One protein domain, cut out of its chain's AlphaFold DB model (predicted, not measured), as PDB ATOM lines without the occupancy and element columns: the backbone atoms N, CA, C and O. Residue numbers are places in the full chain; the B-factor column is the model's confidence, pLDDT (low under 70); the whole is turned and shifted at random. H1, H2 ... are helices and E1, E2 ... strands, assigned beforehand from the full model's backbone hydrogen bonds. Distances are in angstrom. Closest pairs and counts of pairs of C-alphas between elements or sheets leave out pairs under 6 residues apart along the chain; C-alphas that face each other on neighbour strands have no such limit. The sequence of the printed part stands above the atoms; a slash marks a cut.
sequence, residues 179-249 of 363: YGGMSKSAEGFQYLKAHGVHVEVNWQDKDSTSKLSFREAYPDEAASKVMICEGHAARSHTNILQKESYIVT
ATOM      1  N   TYR A 179     257.017 288.901 256.044       57.34
ATOM      2  CA  TYR A 179     258.148 288.741 256.943       57.34
ATOM      3  C   TYR A 179     258.340 287.244 257.177       57.34
ATOM      4  O   TYR A 179     257.581 286.601 257.904       57.34
ATOM      5  N   GLY A 180     259.352 286.678 256.517       47.81
ATOM      6  CA  GLY A 180     259.620 285.242 256.540       47.81
ATOM      7  C   GLY A 180     259.657 284.679 257.964       47.81
ATOM      8  O   GLY A 180     260.459 285.108 258.787       47.81
ATOM      9  N   GLY A 181     258.782 283.707 258.240       60.16
ATOM     10  CA  GLY A 181     258.750 282.960 259.503       60.16
ATOM     11  C   GLY A 181     257.718 283.419 260.540       60.16
ATOM     12  O   GLY A 181     257.594 282.768 261.577       60.16
ATOM     13  N   MET A 182     256.946 284.481 260.282       60.06
ATOM     14  CA  MET A 182     255.893 284.937 261.200       60.06
ATOM     15  C   MET A 182     254.487 284.504 260.765       60.06
ATOM     16  O   MET A 182     254.197 284.291 259.591       60.06
ATOM     17  N   SER A 183     253.584 284.354 261.737       72.19
ATOM     18  CA  SER A 183     252.162 284.154 261.454       72.19
ATOM     19  C   SER A 183     251.543 285.424 260.846       72.19
ATOM     20  O   SER A 183     251.951 286.542 261.156       72.19
ATOM     21  N   LYS A 184     250.498 285.283 260.020       73.75
ATOM     22  CA  LYS A 184     249.822 286.428 259.362       73.75
ATOM     23  C   LYS A 184     249.303 287.491 260.351       73.75
ATOM     24  O   LYS A 184     249.256 288.675 260.036       73.75
ATOM     25  N   SER A 185     248.900 287.080 261.553       78.44
ATOM     26  CA  SER A 185     248.481 287.971 262.650       78.44
ATOM     27  C   SER A 185     249.644 288.795 263.207       78.44
ATOM     28  O   SER A 185     249.470 289.979 263.491       78.44
ATOM     29  N   ALA A 186     250.834 288.203 263.313       82.50
ATOM     30  CA  ALA A 186     252.045 288.898 263.728       82.50
ATOM     31  C   ALA A 186     252.461 289.988 262.725       82.50
ATOM     32  O   ALA A 186     252.789 291.101 263.129       82.50
ATOM     33  N   GLU A 187     252.384 289.710 261.424       83.81
ATOM     34  CA  GLU A 187     252.692 290.705 260.388       83.81
ATOM     35  C   GLU A 187     251.755 291.919 260.465       83.81
ATOM     36  O   GLU A 187     252.206 293.066 260.457       83.81
ATOM     37  N   GLY A 188     250.448 291.674 260.626       88.00
ATOM     38  CA  GLY A 188     249.458 292.738 260.803       88.00
ATOM     39  C   GLY A 188     249.719 293.585 262.050       88.00
ATOM     40  O   GLY A 188     249.574 294.807 262.012       88.00
ATOM     41  N   PHE A 189     250.163 292.961 263.142       89.25
ATOM     42  CA  PHE A 189     250.523 293.671 264.366       89.25
ATOM     43  C   PHE A 189     251.725 294.609 264.169       89.25
ATOM     44  O   PHE A 189     251.659 295.772 264.572       89.25
ATOM     45  N   GLN A 190     252.797 294.150 263.513       87.50
ATOM     46  CA  GLN A 190     253.948 295.008 263.198       87.50
ATOM     47  C   GLN A 190     253.577 296.154 262.266       87.50
ATOM     48  O   GLN A 190     253.982 297.290 262.511       87.50
ATOM     49  N   TYR A 191     252.771 295.873 261.240       89.38
ATOM     50  CA  TYR A 191     252.289 296.896 260.320       89.38
ATOM     51  C   TYR A 191     251.521 297.998 261.063       89.38
ATOM     52  O   TYR A 191     251.829 299.177 260.909       89.38
ATOM     53  N   LEU A 192     250.574 297.631 261.929       92.50
ATOM     54  CA  LEU A 192     249.789 298.589 262.713       92.50
ATOM     55  C   LEU A 192     250.663 299.405 263.669       92.50
ATOM     56  O   LEU A 192     250.522 300.626 263.744       92.50
ATOM     57  N   LYS A 193     251.622 298.752 264.334       90.31
ATOM     58  CA  LYS A 193     252.581 299.422 265.215       90.31
ATOM     59  C   LYS A 193     253.456 300.424 264.453       90.31
ATOM     60  O   LYS A 193     253.681 301.525 264.947       90.31
ATOM     61  N   ALA A 194     253.897 300.081 263.240       91.62
ATOM     62  CA  ALA A 194     254.674 300.971 262.376       91.62
ATOM     63  C   ALA A 194     253.882 302.210 261.914       91.62
ATOM     64  O   ALA A 194     254.477 303.252 261.664       91.62
ATOM     65  N   HIS A 195     252.550 302.122 261.859       94.38
ATOM     66  CA  HIS A 195     251.662 303.232 261.490       94.38
ATOM     67  C   HIS A 195     251.111 303.994 262.708       94.38
ATOM     68  O   HIS A 195     250.131 304.727 262.594       94.38
ATOM     69  N   GLY A 196     251.715 303.817 263.890       95.69
ATOM     70  CA  GLY A 196     251.312 304.519 265.111       95.69
ATOM     71  C   GLY A 196     249.968 304.065 265.688       95.69
ATOM     72  O   GLY A 196     249.426 304.729 266.571       95.69
ATOM     73  N   VAL A 197     249.417 302.937 265.225       95.12
ATOM     74  CA  VAL A 197     248.191 302.374 265.792       95.12
ATOM     75  C   VAL A 197     248.535 301.656 267.093       95.12
ATOM     76  O   VAL A 197     249.309 300.697 267.118       95.12
ATOM     77  N   HIS A 198     247.930 302.107 268.190       94.06
ATOM     78  CA  HIS A 198     248.094 301.483 269.496       94.06
ATOM     79  C   HIS A 198     247.292 300.174 269.574       94.06
ATOM     80  O   HIS A 198     246.081 300.181 269.820       94.06
ATOM     81  N   VAL A 199     247.972 299.044 269.387       94.19
ATOM     82  CA  VAL A 199     247.392 297.710 269.580       94.19
ATOM     83  C   VAL A 199     247.643 297.254 271.014       94.19
ATOM     84  O   VAL A 199     248.787 297.122 271.433       94.19
ATOM     85  N   GLU A 200     246.565 297.025 271.764       94.75
ATOM     86  CA  GLU A 200     246.632 296.676 273.191       94.75
ATOM     87  C   GLU A 200     247.152 295.253 273.418       94.75
ATOM     88  O   GLU A 200     247.992 295.031 274.286       94.75
ATOM     89  N   VAL A 201     246.657 294.291 272.631       94.62
ATOM     90  CA  VAL A 201     247.061 292.887 272.722       94.62
ATOM     91  C   VAL A 201     247.086 292.251 271.334       94.62
ATOM     92  O   VAL A 201     246.107 292.325 270.589       94.62
ATOM     93  N   ASN A 202     248.188 291.576 271.018       94.62
ATOM     94  CA  ASN A 202     248.331 290.693 269.869       94.62
ATOM     95  C   ASN A 202     247.949 289.260 270.257       94.62
ATOM     96  O   ASN A 202     248.531 288.709 271.191       94.62
ATOM     97  N   TRP A 203     246.999 288.638 269.558       92.75
ATOM     98  CA  TRP A 203     246.580 287.263 269.840       92.75
ATOM     99  C   TRP A 203     247.046 286.300 268.748       92.75
ATOM    100  O   TRP A 203     246.779 286.514 267.566       92.75
ATOM    101  N   GLN A 204     247.678 285.202 269.160       91.69
ATOM    102  CA  GLN A 204     248.099 284.111 268.282       91.69
ATOM    103  C   GLN A 204     247.441 282.791 268.679       91.69
ATOM    104  O   GLN A 204     247.290 282.496 269.867       91.69
ATOM    105  N   ASP A 205     247.083 281.981 267.683       88.31
ATOM    106  CA  ASP A 205     246.605 280.622 267.923       88.31
ATOM    107  C   ASP A 205     247.738 279.727 268.454       88.31
ATOM    108  O   ASP A 205     248.862 279.749 267.958       88.31
ATOM    109  N   LYS A 206     247.446 278.927 269.475       82.94
ATOM    110  CA  LYS A 206     248.371 278.000 270.129       82.94
ATOM    111  C   LYS A 206     248.440 276.679 269.362       82.94
ATOM    112  O   LYS A 206     248.283 275.616 269.963       82.94
ATOM    113  N   ASP A 207     248.666 276.720 268.054       82.56
ATOM    114  CA  ASP A 207     249.190 275.530 267.391       82.56
ATOM    115  C   ASP A 207     250.679 275.367 267.765       82.56
ATOM    116  O   ASP A 207     251.376 276.315 268.148       82.56
ATOM    117  N   SER A 208     251.155 274.123 267.816       63.47
ATOM    118  CA  SER A 208     252.466 273.809 268.396       63.47
ATOM    119  C   SER A 208     253.633 274.405 267.606       63.47
ATOM    120  O   SER A 208     254.696 274.624 268.184       63.47
ATOM    121  N   THR A 209     253.440 274.699 266.318       75.81
ATOM    122  CA  THR A 209     254.480 275.223 265.430       75.81
ATOM    123  C   THR A 209     254.529 276.749 265.405       75.81
ATOM    124  O   THR A 209     255.628 277.294 265.456       75.81
ATOM    125  N   SER A 210     253.394 277.464 265.409       82.50
ATOM    126  CA  SER A 210     253.418 278.937 265.386       82.50
ATOM    127  C   SER A 210     253.645 279.560 266.761       82.50
ATOM    128  O   SER A 210     254.114 280.691 266.842       82.50
ATOM    129  N   LYS A 211     253.389 278.834 267.861       87.81
ATOM    130  CA  LYS A 211     253.648 279.348 269.216       87.81
ATOM    131  C   LYS A 211     255.118 279.724 269.425       87.81
ATOM    132  O   LYS A 211     255.387 280.744 270.057       87.81
ATOM    133  N   LEU A 212     256.053 278.884 268.973       87.12
ATOM    134  CA  LEU A 212     257.484 279.090 269.219       87.12
ATOM    135  C   LEU A 212     258.010 280.294 268.436       87.12
ATOM    136  O   LEU A 212     258.555 281.204 269.052       87.12
ATOM    137  N   SER A 213     257.748 280.351 267.128       87.25
ATOM    138  CA  SER A 213     258.137 281.497 266.294       87.25
ATOM    139  C   SER A 213     257.441 282.789 266.728       87.25
ATOM    140  O   SER A 213     258.052 283.855 266.742       87.25
ATOM    141  N   PHE A 214     256.183 282.707 267.177       90.88
ATOM    142  CA  PHE A 214     255.482 283.856 267.743       90.88
ATOM    143  C   PHE A 214     256.121 284.345 269.045       90.88
ATOM    144  O   PHE A 214     256.246 285.547 269.242       90.88
ATOM    145  N   ARG A 215     256.543 283.446 269.939       92.31
ATOM    146  CA  ARG A 215     257.221 283.832 271.185       92.31
ATOM    147  C   ARG A 215     258.628 284.369 270.957       92.31
ATOM    148  O   ARG A 215     259.042 285.255 271.696       92.31
ATOM    149  N   GLU A 216     259.326 283.877 269.942       90.62
ATOM    150  CA  GLU A 216     260.627 284.403 269.530       90.62
ATOM    151  C   GLU A 216     260.505 285.838 268.990       90.62
ATOM    152  O   GLU A 216     261.260 286.716 269.399       90.62
ATOM    153  N   ALA A 217     259.500 286.106 268.148       89.69
ATOM    154  CA  ALA A 217     259.253 287.440 267.599       89.69
ATOM    155  C   ALA A 217     258.579 288.412 268.592       89.69
ATOM    156  O   ALA A 217     258.790 289.624 268.516       89.69
ATOM    157  N   TYR A 218     257.766 287.897 269.523       93.38
ATOM    158  CA  TYR A 218     257.000 288.675 270.503       93.38
ATOM    159  C   TYR A 218     257.173 288.112 271.924       93.38
ATOM    160  O   TYR A 218     256.283 287.419 272.438       93.38
ATOM    161  N   PRO A 219     258.300 288.426 272.587       94.69
ATOM    162  CA  PRO A 219     258.619 287.883 273.908       94.69
ATOM    163  C   PRO A 219     257.765 288.473 275.042       94.69
ATOM    164  O   PRO A 219     257.652 287.860 276.100       94.69
ATOM    165  N   ASP A 220     257.148 289.641 274.841       95.56
ATOM    166  CA  ASP A 220     256.298 290.282 275.849       95.56
ATOM    167  C   ASP A 220     254.942 289.566 275.978       95.56
ATOM    168  O   ASP A 220     254.060 289.703 275.127       95.56
ATOM    169  N   GLU A 221     254.758 288.806 277.060       94.44
ATOM    170  CA  GLU A 221     253.519 288.066 277.318       94.44
ATOM    171  C   GLU A 221     252.321 288.954 277.686       94.44
ATOM    172  O   GLU A 221     251.175 288.508 277.560       94.44
ATOM    173  N   ALA A 222     252.557 290.192 278.133       93.62
ATOM    174  CA  ALA A 222     251.485 291.128 278.452       93.62
ATOM    175  C   ALA A 222     250.875 291.706 277.168       93.62
ATOM    176  O   ALA A 222     249.648 291.728 277.031       93.62
ATOM    177  N   ALA A 223     251.732 292.097 276.219       93.06
ATOM    178  CA  ALA A 223     251.331 292.651 274.925       93.06
ATOM    179  C   ALA A 223     250.968 291.580 273.884       93.06
ATOM    180  O   ALA A 223     250.203 291.859 272.961       93.06
ATOM    181  N   SER A 224     251.478 290.354 274.020       95.44
ATOM    182  CA  SER A 224     251.255 289.271 273.059       95.44
ATOM    183  C   SER A 224     250.806 287.996 273.762       95.44
ATOM    184  O   SER A 224     251.552 287.364 274.514       95.44
ATOM    185  N   LYS A 225     249.570 287.577 273.500       94.88
ATOM    186  CA  LYS A 225     248.936 286.416 274.125       94.88
ATOM    187  C   LYS A 225     248.753 285.285 273.126       94.88
ATOM    188  O   LYS A 225     248.490 285.489 271.947       94.88
ATOM    189  N   VAL A 226     248.872 284.065 273.632       93.25
ATOM    190  CA  VAL A 226     248.686 282.844 272.850       93.25
ATOM    191  C   VAL A 226     247.455 282.114 273.382       93.25
ATOM    192  O   VAL A 226     247.391 281.800 274.571       93.25
ATOM    193  N   MET A 227     246.480 281.836 272.518       92.12
ATOM    194  CA  MET A 227     245.214 281.180 272.866       92.12
ATOM    195  C   MET A 227     244.966 279.968 271.976       92.12
ATOM    196  O   MET A 227     245.317 279.988 270.812       92.12
ATOM    197  N   ILE A 228     244.345 278.912 272.495       86.25
ATOM    198  CA  ILE A 228     243.925 277.777 271.659       86.25
ATOM    199  C   ILE A 228     242.635 278.187 270.943       86.25
ATOM    200  O   ILE A 228     241.665 278.535 271.619       86.25
ATOM    201  N   CYS A 229     242.595 278.157 269.609       86.19
ATOM    202  CA  CYS A 229     241.343 278.405 268.898       86.19
ATOM    203  C   CYS A 229     240.335 277.269 269.132       86.19
ATOM    204  O   CYS A 229     240.712 276.118 269.363       86.19
ATOM    205  N   GLU A 230     239.039 277.572 269.027       80.75
ATOM    206  CA  GLU A 230     237.973 276.582 269.240       80.75
ATOM    207  C   GLU A 230     238.131 275.346 268.345       80.75
ATOM    208  O   GLU A 230     237.925 274.227 268.804       80.75
ATOM    209  N   GLY A 231     238.578 275.521 267.097       86.31
ATOM    210  CA  GLY A 231     238.845 274.405 266.187       86.31
ATOM    211  C   GLY A 231     239.966 273.486 266.681       86.31
ATOM    212  O   GLY A 231     239.846 272.264 266.598       86.31
ATOM    213  N   HIS A 232     241.041 274.046 267.243       82.81
ATOM    214  CA  HIS A 232     242.120 273.268 267.854       82.81
ATOM    215  C   HIS A 232     241.687 272.615 269.165       82.81
ATOM    216  O   HIS A 232     242.029 271.456 269.395       82.81
ATOM    217  N   ALA A 233     240.889 273.301 269.985       81.44
ATOM    218  CA  ALA A 233     240.319 272.726 271.199       81.44
ATOM    219  C   ALA A 233     239.400 271.536 270.872       81.44
ATOM    220  O   ALA A 233     239.559 270.463 271.454       81.44
ATOM    221  N   ALA A 234     238.508 271.690 269.889       78.06
ATOM    222  CA  ALA A 234     237.610 270.636 269.425       78.06
ATOM    223  C   ALA A 234     238.385 269.440 268.854       78.06
ATOM    224  O   ALA A 234     238.141 268.312 269.267       78.06
ATOM    225  N   ARG A 235     239.374 269.669 267.975       81.62
ATOM    226  CA  ARG A 235     240.229 268.592 267.439       81.62
ATOM    227  C   ARG A 235     241.021 267.880 268.531       81.62
ATOM    228  O   ARG A 235     241.073 266.655 268.540       81.62
ATOM    229  N   SER A 236     241.609 268.627 269.465       79.69
ATOM    230  CA  SER A 236     242.322 268.044 270.603       79.69
ATOM    231  C   SER A 236     241.397 267.164 271.440       79.69
ATOM    232  O   SER A 236     241.801 266.083 271.853       79.69
ATOM    233  N   HIS A 237     240.161 267.607 271.669       75.44
ATOM    234  CA  HIS A 237     239.164 266.833 272.397       75.44
ATOM    235  C   HIS A 237     238.748 265.571 271.630       75.44
ATOM    236  O   HIS A 237     238.742 264.488 272.207       75.44
ATOM    237  N   THR A 238     238.482 265.672 270.324       78.56
ATOM    238  CA  THR A 238     238.184 264.514 269.465       78.56
ATOM    239  C   THR A 238     239.318 263.492 269.483       78.56
ATOM    240  O   THR A 238     239.051 262.306 269.626       78.56
ATOM    241  N   ASN A 239     240.578 263.929 269.416       77.94
ATOM    242  CA  ASN A 239     241.731 263.028 269.464       77.94
ATOM    243  C   ASN A 239     241.854 262.309 270.816       77.94
ATOM    244  O   ASN A 239     242.201 261.132 270.855       77.94
ATOM    245  N   ILE A 240     241.554 263.000 271.924       79.00
ATOM    246  CA  ILE A 240     241.492 262.378 273.254       79.00
ATOM    247  C   ILE A 240     240.384 261.326 273.272       79.00
ATOM    248  O   ILE A 240     240.648 260.182 273.623       79.00
ATOM    249  N   LEU A 241     239.176 261.673 272.822       72.81
ATOM    250  CA  LEU A 241     238.056 260.734 272.776       72.81
ATOM    251  C   LEU A 241     238.341 259.521 271.888       72.81
ATOM    252  O   LEU A 241     238.003 258.418 272.284       72.81
ATOM    253  N   GLN A 242     238.987 259.702 270.734       74.62
ATOM    254  CA  GLN A 242     239.380 258.597 269.855       74.62
ATOM    255  C   GLN A 242     240.414 257.678 270.509       74.62
ATOM    256  O   GLN A 242     240.346 256.458 270.366       74.62
ATOM    257  N   LYS A 243     241.369 258.248 271.252       74.44
ATOM    258  CA  LYS A 243     242.365 257.475 271.997       74.44
ATOM    259  C   LYS A 243     241.716 256.676 273.127       74.44
ATOM    260  O   LYS A 243     242.020 255.500 273.290       74.44
ATOM    261  N   GLU A 244     240.798 257.291 273.866       70.38
ATOM    262  CA  GLU A 244     240.047 256.623 274.933       70.38
ATOM    263  C   GLU A 244     239.062 255.584 274.370       70.38
ATOM    264  O   GLU A 244     238.973 254.477 274.893       70.38
ATOM    265  N   SER A 245     238.385 255.866 273.253       64.00
ATOM    266  CA  SER A 245     237.516 254.888 272.588       64.00
ATOM    267  C   SER A 245     238.314 253.701 272.065       64.00
ATOM    268  O   SER A 245     237.857 252.570 272.180       64.00
ATOM    269  N   TYR A 246     239.527 253.934 271.550       54.03
ATOM    270  CA  TYR A 246     240.431 252.861 271.146       54.03
ATOM    271  C   TYR A 246     240.770 251.952 272.336       54.03
ATOM    272  O   TYR A 246     240.613 250.739 272.232       54.03
ATOM    273  N   ILE A 247     241.107 252.530 273.497       53.56
ATOM    274  CA  ILE A 247     241.358 251.783 274.743       53.56
ATOM    275  C   ILE A 247     240.139 250.945 275.156       53.56
ATOM    276  O   ILE A 247     240.301 249.808 275.607       53.56
ATOM    277  N   VAL A 248     238.924 251.465 274.975       53.41
ATOM    278  CA  VAL A 248     237.684 250.720 275.245       53.41
ATOM    279  C   VAL A 248     237.483 249.574 274.242       53.41
ATOM    280  O   VAL A 248     237.075 248.490 274.642       53.41
ATOM    281  N   THR A 249     237.815 249.767 272.963       48.72
ATOM    282  CA  THR A 249     237.581 248.757 271.911       48.72
ATOM    283  C   THR A 249     238.673 247.692 271.766       48.72
ATOM    284  O   THR A 249     238.379 246.604 271.283       48.72
TER     285      THR A 249
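This is residues 179 to 249 of the 363 residues of the protein "Hypothetical protein" of Darwinula stevensoni (UniProt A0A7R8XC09). A small head, made of a short two-strand parallel sheet with the helices H1 and H2 packed on it, continues into a long helical arm, H3, whose residues 237 to 249 stick out free. The arm makes much of the length: the C-alphas span 57 by 23 by 17 A, while the body without the free stretches spans 34 by 24 by 17 A. The printed part has 71 residues, with three named helices and two named strands in the order H1, E1, H2, E2, H3, and its class is mixed, helices and strands. It is only just loose, close to extended, with a radius of gyration of the C-alphas of 16.2 A.

H1, residues 184 to 194, comes closest to E1, residues 199 to 205, at the C-alphas of Phe 189 and Asn 202, 6.6 A apart. H2, residues 210 to 217, is close to H1 but not clearly touching; their closest C-alphas, those of Ala 186 and Phe 214, are 7.3 A apart, and they run the same way at a shallow tilt of 24 degrees. E2, residues 224 to 227, is the parallel neighbour of E1, at 35 degrees between directions, with N 225 and O 202 2.8 A apart and N 204 and O 225 2.9 A apart, within hydrogen-bond range. E1, H2 and E2 form a strand-helix-strand unit, two parallel neighbour strands with a helix between, with a right-handed crossover. The closest C-alphas of H2 and E2, those of Lys 211 and Val 226, are 7.1 A apart. H3, residues 230 to 249, is apart from H1, E1 and H2. In H1, H2 and H3 every O i to N i+4 pair is within hydrogen-bond range.

H1 begins at C-alpha 184 (249.822, 286.428, 259.362) and is 15.6 A long. E1 measures 17.2 A, H2 10.5 A and E2 10.1 A. H3, 28.0 A, ends at C-alpha 249 (237.581, 248.757, 271.911).

The two C-alphas farthest apart, those of Gly 196 and Thr 249, are 57.8 A apart. The printed part has no cut and no long link. The model's pLDDT is under 70 at residues 179 to 182, 208 and 245 to 249.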